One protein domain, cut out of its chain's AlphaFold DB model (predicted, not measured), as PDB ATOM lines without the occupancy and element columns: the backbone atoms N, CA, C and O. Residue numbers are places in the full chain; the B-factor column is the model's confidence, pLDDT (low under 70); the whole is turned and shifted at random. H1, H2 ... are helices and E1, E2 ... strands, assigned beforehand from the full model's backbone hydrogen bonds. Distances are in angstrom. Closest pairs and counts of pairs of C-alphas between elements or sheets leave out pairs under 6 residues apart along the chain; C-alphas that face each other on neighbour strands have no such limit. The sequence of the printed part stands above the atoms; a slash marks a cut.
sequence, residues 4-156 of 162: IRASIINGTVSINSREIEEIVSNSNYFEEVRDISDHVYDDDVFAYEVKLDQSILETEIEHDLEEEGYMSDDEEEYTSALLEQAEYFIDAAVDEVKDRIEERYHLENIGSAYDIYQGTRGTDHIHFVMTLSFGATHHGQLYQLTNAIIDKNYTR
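AT A GLANCE: This is residues 4 to 156 of the 162 residues of an uncharacterized protein of Anaerosolibacter carboniphilus (UniProt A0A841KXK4). A twisted sheet of four strands lies between helices: the long H3 and the short H1 are over one face, and H4 crosses the other. H3 runs along much of the elongated body, with the small hairpin E1 and E2 near one end and H2 packed on residues 81 to 89 of H3 toward the other. The printed part has 153 residues with four named helices and six named strands, in the order E1 E2 H1 E3 E4 H2 H3 E5 E6 H4; the larger sheet has the order E3 E4 E6 E5, all antiparallel. The class is mixed, and the whole is compact, with a radius of gyration of the C-alphas of 16.3 A and spans of 56 by 33 by 24 A.

HOW THE PARTS SIT: Start at E1, residues 4 to 8, in an antiparallel hairpin with E2, residues 11 to 16; N 6 and O 13 are 3.0 A apart, within hydrogen-bond range. Next come H1, residues 17 to 25, and the antiparallel hairpin of E3, residues 30 to 35, and E4, residues 45 to 52, with N 34 and O 49 at 2.9 A. H1 is on the sheet, over E4, at a height of 7.8 A. H2, residues 54 to 68, only grazes the sheet with residues 54 to 56. It touches H3, residues 75 to 105, at a steep tilt of 51 degrees, opposite ways; the closest C-alphas are those of Ile 61 and Gln 85, 6.2 A. H3 touches H1 with residues 97 to 101 alone, closest at the C-alphas of Val 97 and Val 24, 6.2 A. E5, residues 111 to 116, and E6, residues 127 to 133, form a hairpin, with N 131 and O 113 at 2.8 A; E6 is also antiparallel to E4, with N 48 and O 130 at 2.9 A. H3 lies over E6, on the same face as H1, at a height of 7.2 A. E4, H2 H3 and E5 make a split strand-helix-strand unit, two strands running the same way with E6 between them, its crossover right-handed. H4, residues 139 to 153, is on the opposite face at a height of 8.0 A, giving three layers, helices on both faces of a sheet; the closest C-alphas of H4 and E5 are those of Tyr 143 and Ala 113, 5.3 A. In H1, H3 and H4 every O i to N i+4 pair is within hydrogen-bond range, in H2 8 of 11.

IN THESE COORDINATES: Find C-alpha 4 at (-0.335, -17.489, -102.866), where E1 begins. From C-alpha 75 at (-5.966, -27.573, -61.502), H3 runs 43.6 A; E4 is 21.2 A long and bends by 50 degrees at residue 49. H4, 21.4 A long, ends at C-alpha 153, (-1.430, -33.956, -86.684).

THE WHOLE: The C-alphas farthest apart, those of Asn 10 and Asp 73, are 56.8 A apart. The printed part has no cut, and no link is long. Look for pLDDT under 70 at residues 118 to 124 and 153 to 156 of this model.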
ATOM      1  N   ILE A   4       1.031 -17.941-102.598       93.00
ATOM      2  CA  ILE A   4      -0.335 -17.489-102.866       93.00
ATOM      3  C   ILE A   4      -0.284 -16.238-103.735       93.00
ATOM      4  O   ILE A   4       0.611 -15.399-103.597       93.00
ATOM      5  N   ARG A   5      -1.256 -16.108-104.643       92.50
ATOM      6  CA  ARG A   5      -1.513 -14.863-105.371       92.50
ATOM      7  C   ARG A   5      -2.738 -14.180-104.789       92.50
ATOM      8  O   ARG A   5      -3.858 -14.536-105.134       92.50
ATOM      9  N   ALA A   6      -2.509 -13.178-103.957       90.56
ATOM     10  CA  ALA A   6      -3.577 -12.408-103.342       90.56
ATOM     11  C   ALA A   6      -3.962 -11.204-104.214       90.56
ATOM     12  O   ALA A   6      -3.126 -10.652-104.942       90.56
ATOM     13  N   SER A   7      -5.229 -10.798-104.150       89.12
ATOM     14  CA  SER A   7      -5.732  -9.618-104.863       89.12
ATOM     15  C   SER A   7      -5.515  -8.357-104.028       89.12
ATOM     16  O   SER A   7      -5.748  -8.363-102.827       89.12
ATOM     17  N   ILE A   8      -5.096  -7.273-104.678       89.81
ATOM     18  CA  ILE A   8      -4.937  -5.935-104.089       89.81
ATOM     19  C   ILE A   8      -5.700  -4.918-104.945       89.81
ATOM     20  O   ILE A   8      -6.025  -5.209-106.099       89.81
ATOM     21  N   ILE A   9      -5.931  -3.702-104.429       83.81
ATOM     22  CA  ILE A   9      -6.733  -2.647-105.094       83.81
ATOM     23  C   ILE A   9      -6.367  -2.470-106.582       83.81
ATOM     24  O   ILE A   9      -7.246  -2.283-107.421       83.81
ATOM     25  N   ASN A  10      -5.077  -2.564-106.924       84.94
ATOM     26  CA  ASN A  10      -4.574  -2.394-108.290       84.94
ATOM     27  C   ASN A  10      -3.735  -3.586-108.786       84.94
ATOM     28  O   ASN A  10      -2.658  -3.395-109.353       84.94
ATOM     29  N   GLY A  11      -4.216  -4.816-108.593       91.12
ATOM     30  CA  GLY A  11      -3.622  -6.001-109.216       91.12
ATOM     31  C   GLY A  11      -3.546  -7.204-108.289       91.12
ATOM     32  O   GLY A  11      -4.467  -7.486-107.532       91.12
ATOM     33  N   THR A  12      -2.436  -7.931-108.379       92.56
ATOM     34  CA  THR A  12      -2.175  -9.119-107.564       92.56
ATOM     35  C   THR A  12      -0.761  -9.083-107.023       92.56
ATOM     36  O   THR A  12       0.159  -8.688-107.746       92.56
ATOM     37  N   VAL A  13      -0.575  -9.581-105.809       93.88
ATOM     38  CA  VAL A  13       0.732  -9.735-105.173       93.88
ATOM     39  C   VAL A  13       1.014 -11.212-104.923       93.88
ATOM     40  O   VAL A  13       0.104 -11.991-104.645       93.88
ATOM     41  N   SER A  14       2.274 -11.613-105.084       94.31
ATOM     42  CA  SER A  14       2.723 -12.961-104.745       94.31
ATOM     43  C   SER A  14       3.271 -12.944-103.330       94.31
ATOM     44  O   SER A  14       4.174 -12.162-103.047       94.31
ATOM     45  N   ILE A  15       2.754 -13.820-102.480       94.50
ATOM     46  CA  ILE A  15       3.118 -13.921-101.068       94.50
ATOM     47  C   ILE A  15       3.612 -15.338-100.835       94.50
ATOM     48  O   ILE A  15       3.017 -16.287-101.355       94.50
ATOM     49  N   ASN A  16       4.703 -15.500-100.095       95.12
ATOM     50  CA  ASN A  16       5.184 -16.824 -99.724       95.12
ATOM     51  C   ASN A  16       5.031 -17.078 -98.222       95.12
ATOM     52  O   ASN A  16       5.150 -16.157 -97.418       95.12
ATOM     53  N   SER A  17       4.769 -18.333 -97.862       96.62
ATOM     54  CA  SER A  17       4.486 -18.723 -96.476       96.62
ATOM     55  C   SER A  17       5.648 -18.434 -95.520       96.62
ATOM     56  O   SER A  17       5.431 -18.041 -94.382       96.62
ATOM     57  N   ARG A  18       6.893 -18.505 -95.998       96.62
ATOM     58  CA  ARG A  18       8.079 -18.182 -95.195       96.62
ATOM     59  C   ARG A  18       8.206 -16.686 -94.877       96.62
ATOM     60  O   ARG A  18       8.604 -16.327 -93.780       96.62
ATOM     61  N   GLU A  19       7.869 -15.796 -95.806       96.25
ATOM     62  CA  GLU A  19       7.842 -14.350 -95.522       96.25
ATOM     63  C   GLU A  19       6.810 -14.015 -94.443       96.25
ATOM     64  O   GLU A  19       7.029 -13.113 -93.639       96.25
ATOM     65  N   ILE A  20       5.687 -14.731 -94.430       97.44
ATOM     66  CA  ILE A  20       4.667 -14.578 -93.396       97.44
ATOM     67  C   ILE A  20       5.155 -15.176 -92.072       97.44
ATOM     68  O   ILE A  20       5.065 -14.492 -91.061       97.44
ATOM     69  N   GLU A  21       5.758 -16.369 -92.072       97.62
ATOM     70  CA  GLU A  21       6.428 -16.956 -90.899       97.62
ATOM     71  C   GLU A  21       7.423 -15.976 -90.260       97.62
ATOM     72  O   GLU A  21       7.421 -15.793 -89.044       97.62
ATOM     73  N   GLU A  22       8.230 -15.285 -91.071       96.44
ATOM     74  CA  GLU A  22       9.169 -14.266 -90.600       96.44
ATOM     75  C   GLU A  22       8.448 -13.054 -89.978       96.44
ATOM     76  O   GLU A  22       8.921 -12.517 -88.979       96.44
ATOM     77  N   ILE A  23       7.304 -12.614 -90.512       96.81
ATOM     78  CA  ILE A  23       6.510 -11.527 -89.904       96.81
ATOM     79  C   ILE A  23       5.947 -11.963 -88.550       96.81
ATOM     80  O   ILE A  23       6.087 -11.221 -87.579       96.81
ATOM     81  N   VAL A  24       5.363 -13.163 -88.491       96.75
ATOM     82  CA  VAL A  24       4.786 -13.753 -87.275       96.75
ATOM     83  C   VAL A  24       5.870 -13.927 -86.208       96.75
ATOM     84  O   VAL A  24       5.682 -13.505 -85.076       96.75
ATOM     85  N   SER A  25       7.040 -14.455 -86.574       96.12
ATOM     86  CA  SER A  25       8.164 -14.664 -85.643       96.12
ATOM     87  C   SER A  25       8.736 -13.352 -85.093       96.12
ATOM     88  O   SER A  25       9.244 -13.305 -83.980       96.12
ATOM     89  N   ASN A  26       8.653 -12.262 -85.861       94.75
ATOM     90  CA  ASN A  26       9.127 -10.936 -85.452       94.75
ATOM     91  C   ASN A  26       8.040 -10.108 -84.728       94.75
ATOM     92  O   ASN A  26       8.100  -8.871 -84.738       94.75
ATOM     93  N   SER A  27       7.007 -10.744 -84.169       91.44
ATOM     94  CA  SER A  27       5.970 -10.086 -83.360       91.44
ATOM     95  C   SER A  27       6.338  -9.948 -81.882       91.44
ATOM     96  O   SER A  27       5.787  -9.091 -81.204       91.44
ATOM     97  N   ASN A  28       7.321 -10.720 -81.410       90.25
ATOM     98  CA  ASN A  28       7.672 -10.892 -79.995       90.25
ATOM     99  C   ASN A  28       6.565 -11.533 -79.137       90.25
ATOM    100  O   ASN A  28       6.753 -11.644 -77.934       90.25
ATOM    101  N   TYR A  29       5.449 -11.972 -79.731       94.12
ATOM    102  CA  TYR A  29       4.400 -12.706 -79.014       94.12
ATOM    103  C   TYR A  29       4.681 -14.203 -78.911       94.12
ATOM    104  O   TYR A  29       4.106 -14.895 -78.078       94.12
ATOM    105  N   PHE A  30       5.526 -14.715 -79.803       94.94
ATOM    106  CA  PHE A  30       5.684 -16.143 -80.033       94.94
ATOM    107  C   PHE A  30       7.157 -16.522 -79.974       94.94
ATOM    108  O   PHE A  30       7.991 -15.891 -80.627       94.94
ATOM    109  N   GLU A  31       7.470 -17.574 -79.225       93.31
ATOM    110  CA  GLU A  31       8.836 -18.096 -79.112       93.31
ATOM    111  C   GLU A  31       9.176 -19.085 -80.239       93.31
ATOM    112  O   GLU A  31      10.326 -19.173 -80.673       93.31
ATOM    113  N   GLU A  32       8.172 -19.804 -80.752       94.12
ATOM    114  CA  GLU A  32       8.315 -20.734 -81.870       94.12
ATOM    115  C   GLU A  32       7.191 -20.509 -82.879       94.12
ATOM    116  O   GLU A  32       6.011 -20.473 -82.532       94.12
ATOM    117  N   VAL A  33       7.563 -20.399 -84.153       96.44
ATOM    118  CA  VAL A  33       6.641 -20.344 -85.288       96.44
ATOM    119  C   VAL A  33       7.191 -21.281 -86.345       96.44
ATOM    120  O   VAL A  33       8.377 -21.221 -86.673       96.44
ATOM    121  N   ARG A  34       6.339 -22.159 -86.866       95.75
ATOM    122  CA  ARG A  34       6.729 -23.125 -87.884       95.75
ATOM    123  C   ARG A  34       5.708 -23.186 -89.002       95.75
ATOM    124  O   ARG A  34       4.550 -23.533 -88.778       95.75
ATOM    125  N   ASP A  35       6.162 -22.924 -90.220       96.25
ATOM    126  CA  ASP A  35       5.355 -23.069 -91.430       96.25
ATOM    127  C   ASP A  35       4.952 -24.535 -91.683       96.25
ATOM    128  O   ASP A  35       5.790 -25.411 -91.919       96.25
ATOM    129  N   ILE A  36       3.640 -24.784 -91.684       94.81
ATOM    130  CA  ILE A  36       3.021 -26.069 -92.043       94.81
ATOM    131  C   ILE A  36       2.092 -25.949 -93.254       94.81
ATOM    132  O   ILE A  36       1.292 -26.845 -93.536       94.81
ATOM    133  N   SER A  37       2.216 -24.868 -94.024       93.94
ATOM    134  CA  SER A  37       1.356 -24.571 -95.173       93.94
ATOM    135  C   SER A  37       1.420 -25.638 -96.269       93.94
ATOM    136  O   SER A  37       0.445 -25.829 -96.995       93.94
ATOM    137  N   ASP A  38       2.532 -26.376 -96.379       90.12
ATOM    138  CA  ASP A  38       2.688 -27.489 -97.329       90.12
ATOM    139  C   ASP A  38       1.762 -28.687 -97.008       90.12
ATOM    140  O   ASP A  38       1.538 -29.546 -97.863       90.12
ATOM    141  N   HIS A  39       1.199 -28.749 -95.795       85.00
ATOM    142  CA  HIS A  39       0.241 -29.776 -95.369       85.00
ATOM    143  C   HIS A  39      -1.227 -29.348 -95.543       85.00
ATOM    144  O   HIS A  39      -2.140 -30.132 -95.264       85.00
ATOM    145  N   VAL A  40      -1.463 -28.127 -96.032       86.19
ATOM    146  CA  VAL A  40      -2.795 -27.540 -96.215       86.19
ATOM    147  C   VAL A  40      -3.171 -27.524 -97.692       86.19
ATOM    148  O   VAL A  40      -2.547 -26.836 -98.500       86.19
ATOM    149  N   TYR A  41      -4.231 -28.261 -98.030       81.88
ATOM    150  CA  TYR A  41      -4.726 -28.417 -99.403       81.88
ATOM    151  C   TYR A  41      -5.463 -27.192 -99.966       81.88
ATOM    152  O   TYR A  41      -5.745 -27.172-101.157       81.88
ATOM    153  N   ASP A  42      -5.807 -26.209 -99.133       84.38
ATOM    154  CA  ASP A  42      -6.549 -25.017 -99.555       84.38
ATOM    155  C   ASP A  42      -5.603 -23.964-100.137       84.38
ATOM    156  O   ASP A  42      -4.748 -23.458 -99.414       84.38
ATOM    157  N   ASP A  43      -5.715 -23.662-101.428       86.06
ATOM    158  CA  ASP A  43      -4.728 -22.875-102.179       86.06
ATOM    159  C   ASP A  43      -4.523 -21.449-101.647       86.06
ATOM    160  O   ASP A  43      -3.422 -20.929-101.804       86.06
ATOM    161  N   ASP A  44      -5.509 -20.859-100.964       91.44
ATOM    162  CA  ASP A  44      -5.461 -19.470-100.479       91.44
ATOM    163  C   ASP A  44      -5.179 -19.356 -98.968       91.44
ATOM    164  O   ASP A  44      -5.272 -18.264 -98.394       91.44
ATOM    165  N   VAL A  45      -4.795 -20.463 -98.321       94.12
ATOM    166  CA  VAL A  45      -4.527 -20.519 -96.878       94.12
ATOM    167  C   VAL A  45      -3.076 -20.882 -96.568       94.12
ATOM    168  O   VAL A  45      -2.522 -21.858 -97.092       94.12
ATOM    169  N   PHE A  46      -2.482 -20.134 -95.642       96.19
ATOM    170  CA  PHE A  46      -1.277 -20.529 -94.918       96.19
ATOM    171  C   PHE A  46      -1.617 -21.010 -93.513       96.19
ATOM    172  O   PHE A  46      -2.603 -20.570 -92.925       96.19
ATOM    173  N   ALA A  47      -0.787 -21.902 -92.978       96.00
ATOM    174  CA  ALA A  47      -0.941 -22.417 -91.626       96.00
ATOM    175  C   ALA A  47       0.406 -22.505 -90.915       96.00
ATOM    176  O   ALA A  47       1.418 -22.854 -91.529       96.00
ATOM    177  N   TYR A  48       0.384 -22.229 -89.616       96.44
ATOM    178  CA  TYR A  48       1.560 -22.189 -88.760       96.44
ATOM    179  C   TYR A  48       1.279 -22.922 -87.454       96.44
ATOM    180  O   TYR A  48       0.225 -22.730 -86.850       96.44
ATOM    181  N   GLU A  49       2.226 -23.746 -87.020       94.81
ATOM    182  CA  GLU A  49       2.294 -24.208 -85.632       94.81
ATOM    183  C   GLU A  49       2.983 -23.104 -84.831       94.81
ATOM    184  O   GLU A  49       4.051 -22.633 -85.233       94.81
ATOM    185  N   VAL A  50       2.370 -22.673 -83.732       95.31
ATOM    186  CA  VAL A  50       2.857 -21.546 -82.933       95.31
ATOM    187  C   VAL A  50       2.926 -21.941 -81.462       95.31
ATOM    188  O   VAL A  50       2.061 -22.667 -80.967       95.31
ATOM    189  N   LYS A  51       3.967 -21.467 -80.777       94.19
ATOM    190  CA  LYS A  51       4.116 -21.521 -79.322       94.19
ATOM    191  C   LYS A  51       4.123 -20.094 -78.780       94.19
ATOM    192  O   LYS A  51       4.935 -19.277 -79.227       94.19
ATOM    193  N   LEU A  52       3.198 -19.801 -77.866       93.94
ATOM    194  CA  LEU A  52       3.150 -18.514 -77.173       93.94
ATOM    195  C   LEU A  52       4.438 -18.325 -76.372       93.94
ATOM    196  O   LEU A  52       4.932 -19.282 -75.788       93.94
ATOM    197  N   ASP A  53       4.986 -17.111 -76.362       94.19
ATOM    198  CA  ASP A  53       6.180 -16.829 -75.572       94.19
ATOM    199  C   ASP A  53       5.922 -17.076 -74.076       94.19
ATOM    200  O   ASP A  53       4.980 -16.542 -73.489       94.19
ATOM    201  N   GLN A  54       6.783 -17.885 -73.459       91.19
ATOM    202  CA  GLN A  54       6.663 -18.257 -72.051       91.19
ATOM    203  C   GLN A  54       6.663 -17.042 -71.113       91.19
ATOM    204  O   GLN A  54       5.957 -17.047 -70.111       91.19
ATOM    205  N   SER A  55       7.436 -15.995 -71.421       92.19
ATOM    206  CA  SER A  55       7.472 -14.812 -70.559       92.19
ATOM    207  C   SER A  55       6.146 -14.064 -70.583       92.19
ATOM    208  O   SER A  55       5.708 -13.606 -69.539       92.19
ATOM    209  N   ILE A  56       5.467 -14.017 -71.732       92.00
ATOM    210  CA  ILE A  56       4.124 -13.441 -71.852       92.00
ATOM    211  C   ILE A  56       3.107 -14.276 -71.084       92.00
ATOM    212  O   ILE A  56       2.276 -13.713 -70.374       92.00
ATOM    213  N   LEU A  57       3.183 -15.604 -71.206       90.31
ATOM    214  CA  LEU A  57       2.326 -16.507 -70.444       90.31
ATOM    215  C   LEU A  57       2.446 -16.228 -68.942       90.31
ATOM    216  O   LEU A  57       1.440 -16.000 -68.282       90.31
ATOM    217  N   GLU A  58       3.668 -16.139 -68.425       89.88
ATOM    218  CA  GLU A  58       3.920 -15.888 -67.004       89.88
ATOM    219  C   GLU A  58       3.524 -14.463 -66.568       89.88
ATOM    220  O   GLU A  58       2.919 -14.281 -65.510       89.88
ATOM    221  N   THR A  59       3.867 -13.428 -67.346       90.31
ATOM    222  CA  THR A  59       3.742 -12.031 -66.886       90.31
ATOM    223  C   THR A  59       2.433 -11.350 -67.238       90.31
ATOM    224  O   THR A  59       2.054 -10.426 -66.528       90.31
ATOM    225  N   GLU A  60       1.781 -11.745 -68.330       89.06
ATOM    226  CA  GLU A  60       0.554 -11.098 -68.814       89.06
ATOM    227  C   GLU A  60      -0.683 -11.976 -68.596       89.06
ATOM    228  O   GLU A  60      -1.785 -11.452 -68.513       89.06
ATOM    229  N   ILE A  61      -0.533 -13.304 -68.514       90.25
ATOM    230  CA  ILE A  61      -1.680 -14.221 -68.403       90.25
ATOM    231  C   ILE A  61      -1.769 -14.803 -66.990       90.25
ATOM    232  O   ILE A  61      -2.766 -14.599 -66.302       90.25
ATOM    233  N   GLU A  62      -0.738 -15.515 -66.533       89.06
ATOM    234  CA  GLU A  62      -0.742 -16.156 -65.212       89.06
ATOM    235  C   GLU A  62      -0.817 -15.123 -64.084       89.06
ATOM    236  O   GLU A  62      -1.597 -15.294 -63.150       89.06
ATOM    237  N   HIS A  63      -0.067 -14.024 -64.195       88.44
ATOM    238  CA  HIS A  63      -0.111 -12.935 -63.220       88.44
ATOM    239  C   HIS A  63      -1.511 -12.309 -63.095       88.44
ATOM    240  O   HIS A  63      -1.988 -12.097 -61.981       88.44
ATOM    241  N   ASP A  64      -2.192 -12.056 -64.215       88.81
ATOM    242  CA  ASP A  64      -3.546 -11.489 -64.213       88.81
ATOM    243  C   ASP A  64      -4.549 -12.449 -63.549       88.81
ATOM    244  O   ASP A  64      -5.392 -12.030 -62.755       88.81
ATOM    245  N   LEU A  65      -4.411 -13.756 -63.786       88.88
ATOM    246  CA  LEU A  65      -5.232 -14.782 -63.137       88.88
ATOM    247  C   LEU A  65      -4.998 -14.853 -61.626       88.88
ATOM    248  O   LEU A  65      -5.958 -14.951 -60.855       88.88
ATOM    249  N   GLU A  66      -3.740 -14.772 -61.191       86.44
ATOM    250  CA  GLU A  66      -3.393 -14.711 -59.770       86.44
ATOM    251  C   GLU A  66      -3.978 -13.453 -59.101       86.44
ATOM    252  O   GLU A  66      -4.487 -13.531 -57.978       86.44
ATOM    253  N   GLU A  67      -3.965 -12.299 -59.782       88.19
ATOM    254  CA  GLU A  67      -4.596 -11.064 -59.295       88.19
ATOM    255  C   GLU A  67      -6.127 -11.183 -59.187       88.19
ATOM    256  O   GLU A  67      -6.730 -10.632 -58.257       88.19
ATOM    257  N   GLU A  68      -6.758 -11.941 -60.087       87.38
ATOM    258  CA  GLU A  68      -8.189 -12.264 -60.046       87.38
ATOM    259  C   GLU A  68      -8.550 -13.324 -58.989       87.38
ATOM    260  O   GLU A  68      -9.727 -13.509 -58.660       87.38
ATOM    261  N   GLY A  69      -7.544 -13.954 -58.375       84.44
ATOM    262  CA  GLY A  69      -7.704 -14.919 -57.292       84.44
ATOM    263  C   GLY A  69      -7.843 -16.368 -57.753       84.44
ATOM    264  O   GLY A  69      -8.219 -17.213 -56.934       84.44
ATOM    265  N   TYR A  70      -7.533 -16.665 -59.018       83.19
ATOM    266  CA  TYR A  70      -7.351 -18.039 -59.473       83.19
ATOM    267  C   TYR A  70      -6.044 -18.582 -58.900       83.19
ATOM    268  O   TYR A  70      -4.976 -17.992 -59.051       83.19
ATOM    269  N   MET A  71      -6.137 -19.718 -58.219       75.44
ATOM    270  CA  MET A  71      -5.005 -20.364 -57.568       75.44
ATOM    271  C   MET A  71      -4.704 -21.670 -58.300       75.44
ATOM    272  O   MET A  71      -5.612 -22.431 -58.626       75.44
ATOM    273  N   SER A  72      -3.423 -21.952 -58.528       70.69
ATOM    274  CA  SER A  72      -2.967 -23.150 -59.248       70.69
ATOM    275  C   SER A  72      -3.210 -24.475 -58.508       70.69
ATOM    276  O   SER A  72      -2.869 -25.537 -59.022       70.69
ATOM    277  N   ASP A  73      -3.782 -24.440 -57.299       70.62
ATOM    278  CA  ASP A  73      -4.133 -25.623 -56.513       70.62
ATOM    279  C   ASP A  73      -5.487 -26.248 -56.898       70.62
ATOM    280  O   ASP A  73      -5.704 -27.426 -56.594       70.62
ATOM    281  N   ASP A  74      -6.355 -25.518 -57.609       70.94
ATOM    282  CA  ASP A  74      -7.509 -26.074 -58.331       70.94
ATOM    283  C   ASP A  74      -7.169 -26.222 -59.822       70.94
ATOM    284  O   ASP A  74      -7.415 -25.336 -60.641       70.94
ATOM    285  N   GLU A  75      -6.541 -27.349 -60.169       74.12
ATOM    286  CA  GLU A  75      -5.966 -27.573 -61.502       74.12
ATOM    287  C   GLU A  75      -6.993 -27.448 -62.644       74.12
ATOM    288  O   GLU A  75      -6.635 -26.966 -63.718       74.12
ATOM    289  N   GLU A  76      -8.256 -27.855 -62.455       79.00
ATOM    290  CA  GLU A  76      -9.271 -27.802 -63.524       79.00
ATOM    291  C   GLU A  76      -9.806 -26.380 -63.746       79.00
ATOM    292  O   GLU A  76      -9.908 -25.934 -64.897       79.00
ATOM    293  N   GLU A  77     -10.138 -25.662 -62.667       83.94
ATOM    294  CA  GLU A  77     -10.625 -24.279 -62.746       83.94
ATOM    295  C   GLU A  77      -9.520 -23.341 -63.242       83.94
ATOM    296  O   GLU A  77      -9.739 -22.578 -64.185       83.94
ATOM    297  N   TYR A  78      -8.307 -23.475 -62.694       85.25
ATOM    298  CA  TYR A  78      -7.144 -22.700 -63.115       85.25
ATOM    299  C   TYR A  78      -6.798 -22.943 -64.585       85.25
ATOM    300  O   TYR A  78      -6.626 -21.989 -65.337       85.25
ATOM    301  N   THR A  79      -6.759 -24.205 -65.034       84.50
ATOM    302  CA  THR A  79      -6.468 -24.521 -66.445       84.50
ATOM    303  C   THR A  79      -7.506 -23.914 -67.381       84.50
ATOM    304  O   THR A  79      -7.155 -23.407 -68.445       84.50
ATOM    305  N   SER A  80      -8.787 -23.967 -67.009       86.56
ATOM    306  CA  SER A  80      -9.858 -23.413 -67.841       86.56
ATOM    307  C   SER A  80      -9.721 -21.895 -67.978       86.56
ATOM    308  O   SER A  80      -9.771 -21.382 -69.094       86.56
ATOM    309  N   ALA A  81      -9.473 -21.197 -66.867       89.06
ATOM    310  CA  ALA A  81      -9.259 -19.753 -66.858       89.06
ATOM    311  C   ALA A  81      -7.968 -19.347 -67.598       89.06
ATOM    312  O   ALA A  81      -7.963 -18.369 -68.343       89.06
ATOM    313  N   LEU A  82      -6.896 -20.138 -67.464       90.25
ATOM    314  CA  LEU A  82      -5.635 -19.959 -68.190       90.25
ATOM    315  C   LEU A  82      -5.832 -20.001 -69.701       90.25
ATOM    316  O   LEU A  82      -5.338 -19.131 -70.416       90.25
ATOM    317  N   LEU A  83      -6.560 -21.004 -70.188       90.19
ATOM    318  CA  LEU A  83      -6.837 -21.143 -71.613       90.19
ATOM    319  C   LEU A  83      -7.724 -20.009 -72.126       90.19
ATOM    320  O   LEU A  83      -7.426 -19.462 -73.183       90.19
ATOM    321  N   GLU A  84      -8.754 -19.619 -71.376       91.00
ATOM    322  CA  GLU A  84      -9.624 -18.495 -71.744       91.00
ATOM    323  C   GLU A  84      -8.828 -17.183 -71.860       91.00
ATOM    324  O   GLU A  84      -8.922 -16.488 -72.873       91.00
ATOM    325  N   GLN A  85      -7.964 -16.869 -70.889       92.31
ATOM    326  CA  GLN A  85      -7.127 -15.667 -70.971       92.31
ATOM    327  C   GLN A  85      -6.074 -15.738 -72.074       92.31
ATOM    328  O   GLN A  85      -5.797 -14.736 -72.739       92.31
ATOM    329  N   ALA A  86      -5.530 -16.923 -72.337       92.69
ATOM    330  CA  ALA A  86      -4.649 -17.114 -73.474       92.69
ATOM    331  C   ALA A  86      -5.358 -16.899 -74.813       92.69
ATOM    332  O   ALA A  86      -4.759 -16.304 -75.706       92.69
ATOM    333  N   GLU A  87      -6.616 -17.317 -74.965       94.00
ATOM    334  CA  GLU A  87      -7.412 -17.023 -76.163       94.00
ATOM    335  C   GLU A  87      -7.558 -15.510 -76.370       94.00
ATOM    336  O   GLU A  87      -7.289 -15.009 -77.463       94.00
ATOM    337  N   TYR A  88      -7.890 -14.753 -75.319       93.69
ATOM    338  CA  TYR A  88      -7.975 -13.291 -75.417       93.69
ATOM    339  C   TYR A  88      -6.651 -12.649 -75.843       93.69
ATOM    340  O   TYR A  88      -6.639 -11.756 -76.697       93.69
ATOM    341  N   PHE A  89      -5.532 -13.118 -75.291       94.56
ATOM    342  CA  PHE A  89      -4.212 -12.626 -75.674       94.56
ATOM    343  C   PHE A  89      -3.867 -12.985 -77.127       94.56
ATOM    344  O   PHE A  89      -3.417 -12.133 -77.900       94.56
ATOM    345  N   ILE A  90      -4.080 -14.245 -77.516       95.75
ATOM    346  CA  ILE A  90      -3.776 -14.744 -78.859       95.75
ATOM    347  C   ILE A  90      -4.620 -14.010 -79.902       95.75
ATOM    348  O   ILE A  90      -4.083 -13.658 -80.949       95.75
ATOM    349  N   ASP A  91      -5.894 -13.723 -79.628       95.38
ATOM    350  CA  ASP A  91      -6.761 -12.970 -80.541       95.38
ATOM    351  C   ASP A  91      -6.172 -11.586 -80.857       95.38
ATOM    352  O   ASP A  91      -5.962 -11.246 -82.024       95.38
ATOM    353  N   ALA A  92      -5.769 -10.840 -79.821       95.62
ATOM    354  CA  ALA A  92      -5.126  -9.537 -79.981       95.62
ATOM    355  C   ALA A  92      -3.786  -9.627 -80.740       95.62
ATOM    356  O   ALA A  92      -3.518  -8.822 -81.636       95.62
ATOM    357  N   ALA A  93      -2.954 -10.624 -80.422       96.31
ATOM    358  CA  ALA A  93      -1.673 -10.839 -81.092       96.31
ATOM    359  C   ALA A  93      -1.842 -11.213 -82.577       96.31
ATOM    360  O   ALA A  93      -1.087 -10.748 -83.436       96.31
ATOM    361  N   VAL A  94      -2.836 -12.047 -82.899       96.19
ATOM    362  CA  VAL A  94      -3.162 -12.453 -84.272       96.19
ATOM    363  C   VAL A  94      -3.695 -11.268 -85.074       96.19
ATOM    364  O   VAL A  94      -3.306 -11.111 -86.235       96.19
ATOM    365  N   ASP A  95      -4.531 -10.419 -84.477       95.75
ATOM    366  CA  ASP A  95      -5.016  -9.198 -85.121       95.75
ATOM    367  C   ASP A  95      -3.883  -8.214 -85.432       95.75
ATOM    368  O   ASP A  95      -3.774  -7.767 -86.575       95.75
ATOM    369  N   GLU A  96      -2.948  -7.977 -84.506       96.31
ATOM    370  CA  GLU A  96      -1.775  -7.145 -84.806       96.31
ATOM    371  C   GLU A  96      -0.914  -7.745 -85.933       96.31
ATOM    372  O   GLU A  96      -0.441  -7.043 -86.835       96.31
ATOM    373  N   VAL A  97      -0.698  -9.063 -85.915       96.56
ATOM    374  CA  VAL A  97       0.045  -9.752 -86.977       96.56
ATOM    375  C   VAL A  97      -0.641  -9.580 -88.331       96.56
ATOM    376  O   VAL A  97       0.045  -9.331 -89.326       96.56
ATOM    377  N   LYS A  98      -1.973  -9.680 -88.394       95.38
ATOM    378  CA  LYS A  98      -2.729  -9.443 -89.630       95.38
ATOM    379  C   LYS A  98      -2.560  -8.020 -90.116       95.38
ATOM    380  O   LYS A  98      -2.209  -7.854 -91.280       95.38
ATOM    381  N   ASP A  99      -2.712  -7.031 -89.241       95.44
ATOM    382  CA  ASP A  99      -2.548  -5.619 -89.590       95.44
ATOM    383  C   ASP A  99      -1.171  -5.367 -90.220       95.44
ATOM    384  O   ASP A  99      -1.055  -4.723 -91.266       95.44
ATOM    385  N   ARG A 100      -0.114  -5.969 -89.659       96.06
ATOM    386  CA  ARG A 100       1.249  -5.888 -90.213       96.06
ATOM    387  C   ARG A 100       1.372  -6.532 -91.595       96.06
ATOM    388  O   ARG A 100       2.107  -6.024 -92.449       96.06
ATOM    389  N   ILE A 101       0.706  -7.662 -91.827       96.00
ATOM    390  CA  ILE A 101       0.701  -8.341 -93.131       96.00
ATOM    391  C   ILE A 101      -0.090  -7.512 -94.151       96.00
ATOM    392  O   ILE A 101       0.387  -7.298 -95.269       96.00
ATOM    393  N   GLU A 102      -1.266  -7.017 -93.770       94.69
ATOM    394  CA  GLU A 102      -2.120  -6.173 -94.604       94.69
ATOM    395  C   GLU A 102      -1.408  -4.890 -95.018       94.69
ATOM    396  O   GLU A 102      -1.356  -4.580 -96.212       94.69
ATOM    397  N   GLU A 103      -0.768  -4.199 -94.072       94.62
ATOM    398  CA  GLU A 103       0.022  -3.001 -94.346       94.62
ATOM    399  C   GLU A 103       1.169  -3.306 -95.317       94.62
ATOM    400  O   GLU A 103       1.359  -2.596 -96.311       94.62
ATOM    401  N   ARG A 104       1.917  -4.388 -95.067       94.56
ATOM    402  CA  ARG A 104       3.097  -4.746 -95.861       94.56
ATOM    403  C   ARG A 104       2.765  -5.099 -97.310       94.56
ATOM    404  O   ARG A 104       3.555  -4.776 -98.201       94.56
ATOM    405  N   TYR A 105       1.649  -5.781 -97.543       93.56
ATOM    406  CA  TYR A 105       1.262  -6.257 -98.874       93.56
ATOM    407  C   TYR A 105       0.138  -5.439 -99.521       93.56
ATOM    408  O   TYR A 105      -0.223  -5.726-100.662       93.56
ATOM    409  N   HIS A 106      -0.370  -4.407 -98.841       93.12
ATOM    410  CA  HIS A 106      -1.517  -3.598 -99.265       93.12
ATOM    411  C   HIS A 106      -2.764  -4.447 -99.554       93.12
ATOM    412  O   HIS A 106      -3.435  -4.268-100.577       93.12
ATOM    413  N   LEU A 107      -3.023  -5.404 -98.665       91.38
ATOM    414  CA  LEU A 107      -4.191  -6.282 -98.703       91.38
ATOM    415  C   LEU A 107      -5.332  -5.678 -97.889       91.38
ATOM    416  O   LEU A 107      -5.119  -4.778 -97.085       91.38
ATOM    417  N   GLU A 108      -6.536  -6.200 -98.097       85.69
ATOM    418  CA  GLU A 108      -7.707  -5.842 -97.303       85.69
ATOM    419  C   GLU A 108      -8.331  -7.111 -96.714       85.69
ATOM    420  O   GLU A 108      -8.653  -8.036 -97.464       85.69
ATOM    421  N   ASN A 109      -8.579  -7.109 -95.402       83.00
ATOM    422  CA  ASN A 109      -9.393  -8.095 -94.685       83.00
ATOM    423  C   ASN A 109      -8.921  -9.555 -94.846       83.00
ATOM    424  O   ASN A 109      -9.690 -10.425 -95.271       83.00
ATOM    425  N   ILE A 110      -7.669  -9.838 -94.489       92.19
ATOM    426  CA  ILE A 110      -7.146 -11.203 -94.364       92.19
ATOM    427  C   ILE A 110      -7.968 -11.943 -93.306       92.19
ATOM    428  O   ILE A 110      -8.179 -11.464 -92.191       92.19
ATOM    429  N   GLY A 111      -8.437 -13.141 -93.650       93.56
ATOM    430  CA  GLY A 111      -9.122 -14.005 -92.695       93.56
ATOM    431  C   GLY A 111      -8.124 -14.679 -91.761       93.56
ATOM    432  O   GLY A 111      -7.070 -15.123 -92.209       93.56
ATOM    433  N   SER A 112      -8.476 -14.825 -90.489       94.94
ATOM    434  CA  SER A 112      -7.730 -15.649 -89.538       94.94
ATOM    435  C   SER A 112      -8.642 -16.598 -88.779       94.94
ATOM    436  O   SER A 112      -9.836 -16.341 -88.599       94.94
ATOM    437  N   ALA A 113      -8.056 -17.709 -88.354       95.19
ATOM    438  CA  ALA A 113      -8.565 -18.543 -87.284       95.19
ATOM    439  C   ALA A 113      -7.376 -19.158 -86.548       95.19
ATOM    440  O   ALA A 113      -6.318 -19.383 -87.140       95.19
ATOM    441  N   TYR A 114      -7.557 -19.468 -85.277       95.44
ATOM    442  CA  TYR A 114      -6.616 -20.276 -84.525       95.44
ATOM    443  C   TYR A 114      -7.382 -21.237 -83.624       95.44
ATOM    444  O   TYR A 114      -8.582 -21.061 -83.414       95.44
ATOM    445  N   ASP A 115      -6.698 -22.271 -83.154       93.12
ATOM    446  CA  ASP A 115      -7.234 -23.172 -82.141       93.12
ATOM    447  C   ASP A 115      -6.073 -23.736 -81.312       93.12
ATOM    448  O   ASP A 115      -5.020 -24.109 -81.854       93.12
ATOM    449  N   ILE A 116      -6.244 -23.713 -79.990       91.38
ATOM    450  CA  ILE A 116      -5.244 -24.179 -79.027       91.38
ATOM    451  C   ILE A 116      -5.319 -25.702 -78.980       91.38
ATOM    452  O   ILE A 116      -6.394 -26.288 -78.883       91.38
ATOM    453  N   TYR A 117      -4.169 -26.369 -79.024       86.00
ATOM    454  CA  TYR A 117      -4.109 -27.817 -78.863       86.00
ATOM    455  C   TYR A 117      -3.159 -28.189 -77.734       86.00
ATOM    456  O   TYR A 117      -2.042 -27.689 -77.624       86.00
ATOM    457  N   GLN A 118      -3.591 -29.134 -76.907       68.56
ATOM    458  CA  GLN A 118      -2.736 -29.696 -75.875       68.56
ATOM    459  C   GLN A 118      -1.963 -30.887 -76.442       68.56
ATOM    460  O   GLN A 118      -2.531 -31.906 -76.842       68.56
ATOM    461  N   GLY A 119      -0.635 -30.769 -76.475       59.66
ATOM    462  CA  GLY A 119       0.235 -31.934 -76.614       59.66
ATOM    463  C   GLY A 119       0.243 -32.775 -75.332       59.66
ATOM    464  O   GLY A 119      -0.272 -32.378 -74.293       59.66
ATOM    465  N   THR A 120       0.923 -33.922 -75.342       49.44
ATOM    466  CA  THR A 120       1.102 -34.791 -74.155       49.44
ATOM    467  C   THR A 120       1.901 -34.160 -72.994       49.44
ATOM    468  O   THR A 120       2.290 -34.883 -72.081       49.44
ATOM    469  N   ARG A 121       2.239 -32.862 -73.038       47.88
ATOM    470  CA  ARG A 121       3.230 -32.216 -72.155       47.88
ATOM    471  C   ARG A 121       2.680 -31.218 -71.121       47.88
ATOM    472  O   ARG A 121       3.495 -30.617 -70.440       47.88
ATOM    473  N   GLY A 122       1.367 -31.135 -70.913       54.75
ATOM    474  CA  GLY A 122       0.783 -30.278 -69.865       54.75
ATOM    475  C   GLY A 122       0.567 -28.826 -70.307       54.75
ATOM    476  O   GLY A 122       0.825 -28.489 -71.461       54.75
ATOM    477  N   THR A 123       0.043 -28.002 -69.394       61.03
ATOM    478  CA  THR A 123      -0.350 -26.592 -69.603       61.03
ATOM    479  C   THR A 123       0.804 -25.604 -69.506       61.03
ATOM    480  O   THR A 123       0.621 -24.444 -69.847       61.03
ATOM    481  N   ASP A 124       1.992 -26.069 -69.109       67.75
ATOM    482  CA  ASP A 124       3.206 -25.255 -68.958       67.75
ATOM    483  C   ASP A 124       3.599 -24.508 -70.244       67.75
ATOM    484  O   ASP A 124       4.424 -23.604 -70.200       67.75
ATOM    485  N   HIS A 125       3.040 -24.899 -71.395       81.94
ATOM    486  CA  HIS A 125       3.231 -24.237 -72.679       81.94
ATOM    487  C   HIS A 125       1.923 -24.188 -73.470       81.94
ATOM    488  O   HIS A 125       1.243 -25.206 -73.627       81.94
ATOM    489  N   ILE A 126       1.625 -23.032 -74.066       89.44
ATOM    490  CA  ILE A 126       0.455 -22.859 -74.931       89.44
ATOM    491  C   ILE A 126       0.873 -22.968 -76.393       89.44
ATOM    492  O   ILE A 126       1.600 -22.129 -76.930       89.44
ATOM    493  N   HIS A 127       0.387 -24.028 -77.035       92.06
ATOM    494  CA  HIS A 127       0.578 -24.292 -78.452       92.06
ATOM    495  C   HIS A 127      -0.742 -24.168 -79.204       92.06
ATOM    496  O   HIS A 127      -1.782 -24.638 -78.745       92.06
ATOM    497  N   PHE A 128      -0.694 -23.588 -80.397       93.50
ATOM    498  CA  PHE A 128      -1.870 -23.440 -81.244       93.50
ATOM    499  C   PHE A 128      -1.514 -23.558 -82.722       93.50
ATOM    500  O   PHE A 128      -0.362 -23.390 -83.131       93.50
ATOM    501  N   VAL A 129      -2.511 -23.903 -83.534       95.31
ATOM    502  CA  VAL A 129      -2.405 -23.781 -84.989       95.31
ATOM    503  C   VAL A 129      -3.075 -22.482 -85.388       95.31
ATOM    504  O   VAL A 129      -4.241 -22.273 -85.076       95.31
ATOM    505  N   MET A 130      -2.353 -21.633 -86.109       96.44
ATOM    506  CA  MET A 130      -2.880 -20.412 -86.710       96.44
ATOM    507  C   MET A 130      -3.041 -20.609 -88.213       96.44
ATOM    508  O   MET A 130      -2.114 -21.067 -88.883       96.44
ATOM    509  N   THR A 131      -4.184 -20.212 -88.764       96.12
ATOM    510  CA  THR A 131      -4.433 -20.179 -90.206       96.12
ATOM    511  C   THR A 131      -4.727 -18.759 -90.676       96.12
ATOM    512  O   THR A 131      -5.425 -17.993 -90.015       96.12
ATOM    513  N   LEU A 132      -4.176 -18.407 -91.838       96.19
ATOM    514  CA  LEU A 132      -4.343 -17.106 -92.483       96.19
ATOM    515  C   LEU A 132      -4.853 -17.313 -93.910       96.19
ATOM    516  O   LEU A 132      -4.216 -18.012 -94.699       96.19
ATOM    517  N   SER A 133      -5.986 -16.698 -94.239       94.50
ATOM    518  CA  SER A 133      -6.644 -16.771 -95.544       94.50
ATOM    519  C   SER A 133      -6.481 -15.466 -96.311       94.50
ATOM    520  O   SER A 133      -6.962 -14.419 -95.882       94.50
ATOM    521  N   PHE A 134      -5.889 -15.554 -97.497       91.81
ATOM    522  CA  PHE A 134      -5.634 -14.421 -98.395       91.81
ATOM    523  C   PHE A 134      -6.694 -14.283 -99.505       91.81
ATOM    524  O   PHE A 134      -6.550 -13.468-100.419       91.81
ATOM    525  N   GLY A 135      -7.755 -15.091 -99.425       82.94
ATOM    526  CA  GLY A 135      -8.927 -15.064-100.295       82.94
ATOM    527  C   GLY A 135     -10.236 -14.923 -99.512       82.94
ATOM    528  O   GLY A 135     -10.248 -14.802 -98.285       82.94
ATOM    529  N   ALA A 136     -11.357 -14.958-100.237       71.81
ATOM    530  CA  ALA A 136     -12.704 -14.846 -99.678       71.81
ATOM    531  C   ALA A 136     -13.148 -16.152 -98.989       71.81
ATOM    532  O   ALA A 136     -14.044 -16.844 -99.468       71.81
ATOM    533  N   THR A 137     -12.518 -16.486 -97.866       74.81
ATOM    534  CA  THR A 137     -12.888 -17.640 -97.037       74.81
ATOM    535  C   THR A 137     -13.742 -17.171 -95.870       74.81
ATOM    536  O   THR A 137     -13.377 -16.247 -95.142       74.81
ATOM    537  N   HIS A 138     -14.897 -17.803 -95.661       74.94
ATOM    538  CA  HIS A 138     -15.719 -17.509 -94.490       74.94
ATOM    539  C   HIS A 138     -15.015 -17.981 -93.212       74.94
ATOM    540  O   HIS A 138     -14.555 -19.119 -93.157       74.94
ATOM    541  N   HIS A 139     -15.012 -17.155 -92.160       79.19
ATOM    542  CA  HIS A 139     -14.353 -17.462 -90.881       79.19
ATOM    543  C   HIS A 139     -14.700 -18.863 -90.336       79.19
ATOM    544  O   HIS A 139     -13.811 -19.614 -89.956       79.19
ATOM    545  N   GLY A 140     -15.969 -19.289 -90.413       81.38
ATOM    546  CA  GLY A 140     -16.370 -20.633 -89.971       81.38
ATOM    547  C   GLY A 140     -15.752 -21.793 -90.769       81.38
ATOM    548  O   GLY A 140     -15.540 -22.866 -90.213       81.38
ATOM    549  N   GLN A 141     -15.440 -21.600 -92.055       86.06
ATOM    550  CA  GLN A 141     -14.723 -22.601 -92.859       86.06
ATOM    551  C   GLN A 141     -13.241 -22.640 -92.488       86.06
ATOM    552  O   GLN A 141     -12.658 -23.718 -92.400       86.06
ATOM    553  N   LEU A 142     -12.654 -21.469 -92.235       90.12
ATOM    554  CA  LEU A 142     -11.262 -21.348 -91.825       90.12
ATOM    555  C   LEU A 142     -11.031 -22.003 -90.455       90.12
ATOM    556  O   LEU A 142     -10.093 -22.776 -90.307       90.12
ATOM    557  N   TYR A 143     -11.949 -21.809 -89.506       90.62
ATOM    558  CA  TYR A 143     -11.921 -22.495 -88.212       90.62
ATOM    559  C   TYR A 143     -12.028 -24.025 -88.357       90.62
ATOM    560  O   TYR A 143     -11.218 -24.765 -87.809       90.62
ATOM    561  N   GLN A 144     -12.954 -24.529 -89.186       90.19
ATOM    562  CA  GLN A 144     -13.044 -25.973 -89.467       90.19
ATOM    563  C   GLN A 144     -11.753 -26.542 -90.068       90.19
ATOM    564  O   GLN A 144     -11.381 -27.680 -89.771       90.19
ATOM    565  N   LEU A 145     -11.079 -25.769 -90.921       90.50
ATOM    566  CA  LEU A 145      -9.789 -26.150 -91.481       90.50
ATOM    567  C   LEU A 145      -8.710 -26.211 -90.394       90.50
ATOM    568  O   LEU A 145      -7.985 -27.205 -90.349       90.50
ATOM    569  N   THR A 146      -8.631 -25.206 -89.518       91.00
ATOM    570  CA  THR A 146      -7.710 -25.188 -88.371       91.00
ATOM    571  C   THR A 146      -7.874 -26.445 -87.519       91.00
ATOM    572  O   THR A 146      -6.911 -27.192 -87.334       91.00
ATOM    573  N   ASN A 147      -9.102 -26.766 -87.109       90.81
ATOM    574  CA  ASN A 147      -9.359 -27.926 -86.254       90.81
ATOM    575  C   ASN A 147      -9.031 -29.238 -86.981       90.81
ATOM    576  O   ASN A 147      -8.454 -30.152 -86.401       90.81
ATOM    577  N   ALA A 148      -9.308 -29.328 -88.287       88.56
ATOM    578  CA  ALA A 148      -8.947 -30.502 -89.080       88.56
ATOM    579  C   ALA A 148      -7.423 -30.694 -89.227       88.56
ATOM    580  O   ALA A 148      -6.967 -31.832 -89.386       88.56
ATOM    581  N   ILE A 149      -6.634 -29.612 -89.220       88.38
ATOM    582  CA  ILE A 149      -5.165 -29.677 -89.175       88.38
ATOM    583  C   ILE A 149      -4.729 -30.226 -87.818       88.38
ATOM    584  O   ILE A 149      -3.926 -31.162 -87.778       88.38
ATOM    585  N   ILE A 150      -5.307 -29.698 -86.736       86.81
ATOM    586  CA  ILE A 150      -5.011 -30.155 -85.378       86.81
ATOM    587  C   ILE A 150      -5.318 -31.645 -85.236       86.81
ATOM    588  O   ILE A 150      -4.459 -32.424 -84.824       86.81
ATOM    589  N   ASP A 151      -6.496 -32.078 -85.678       84.88
ATOM    590  CA  ASP A 151      -6.914 -33.469 -85.542       84.88
ATOM    591  C   ASP A 151      -5.996 -34.445 -86.292       84.88
ATOM    592  O   ASP A 151      -5.602 -35.510 -85.804       84.88
ATOM    593  N   LYS A 152      -5.602 -34.085 -87.514       78.19
ATOM    594  CA  LYS A 152      -4.729 -34.943 -88.325       78.19
ATOM    595  C   LYS A 152      -3.338 -35.098 -87.724       78.19
ATOM    596  O   LYS A 152      -2.755 -36.177 -87.861       78.19
ATOM    597  N   ASN A 153      -2.824 -34.039 -87.106       69.50
ATOM    598  CA  ASN A 153      -1.430 -33.956 -86.684       69.50
ATOM    599  C   ASN A 153      -1.232 -34.264 -85.193       69.50
ATOM    600  O   ASN A 153      -0.163 -34.750 -84.826       69.50
ATOM    601  N   TYR A 154      -2.254 -34.064 -84.352       62.50
ATOM    602  CA  TYR A 154      -2.103 -34.097 -82.895       62.50
ATOM    603  C   TYR A 154      -3.076 -35.027 -82.161       62.50
ATOM    604  O   TYR A 154      -2.666 -35.606 -81.155       62.50
ATOM    605  N   THR A 155      -4.289 -35.315 -82.665       53.72
ATOM    606  CA  THR A 155      -5.149 -36.351 -82.037       53.72
ATOM    607  C   THR A 155      -4.799 -37.783 -82.465       53.72
ATOM    608  O   THR A 155      -5.135 -38.735 -81.757       53.72
ATOM    609  N   ARG A 156      -4.008 -37.979 -83.534       37.44
ATOM    610  CA  ARG A 156      -3.541 -39.313 -83.981       37.44
ATOM    611  C   ARG A 156      -2.466 -39.991 -83.116       37.44
ATOM    612  O   ARG A 156      -2.098 -41.121 -83.421       37.44
TER     613      ARG A 156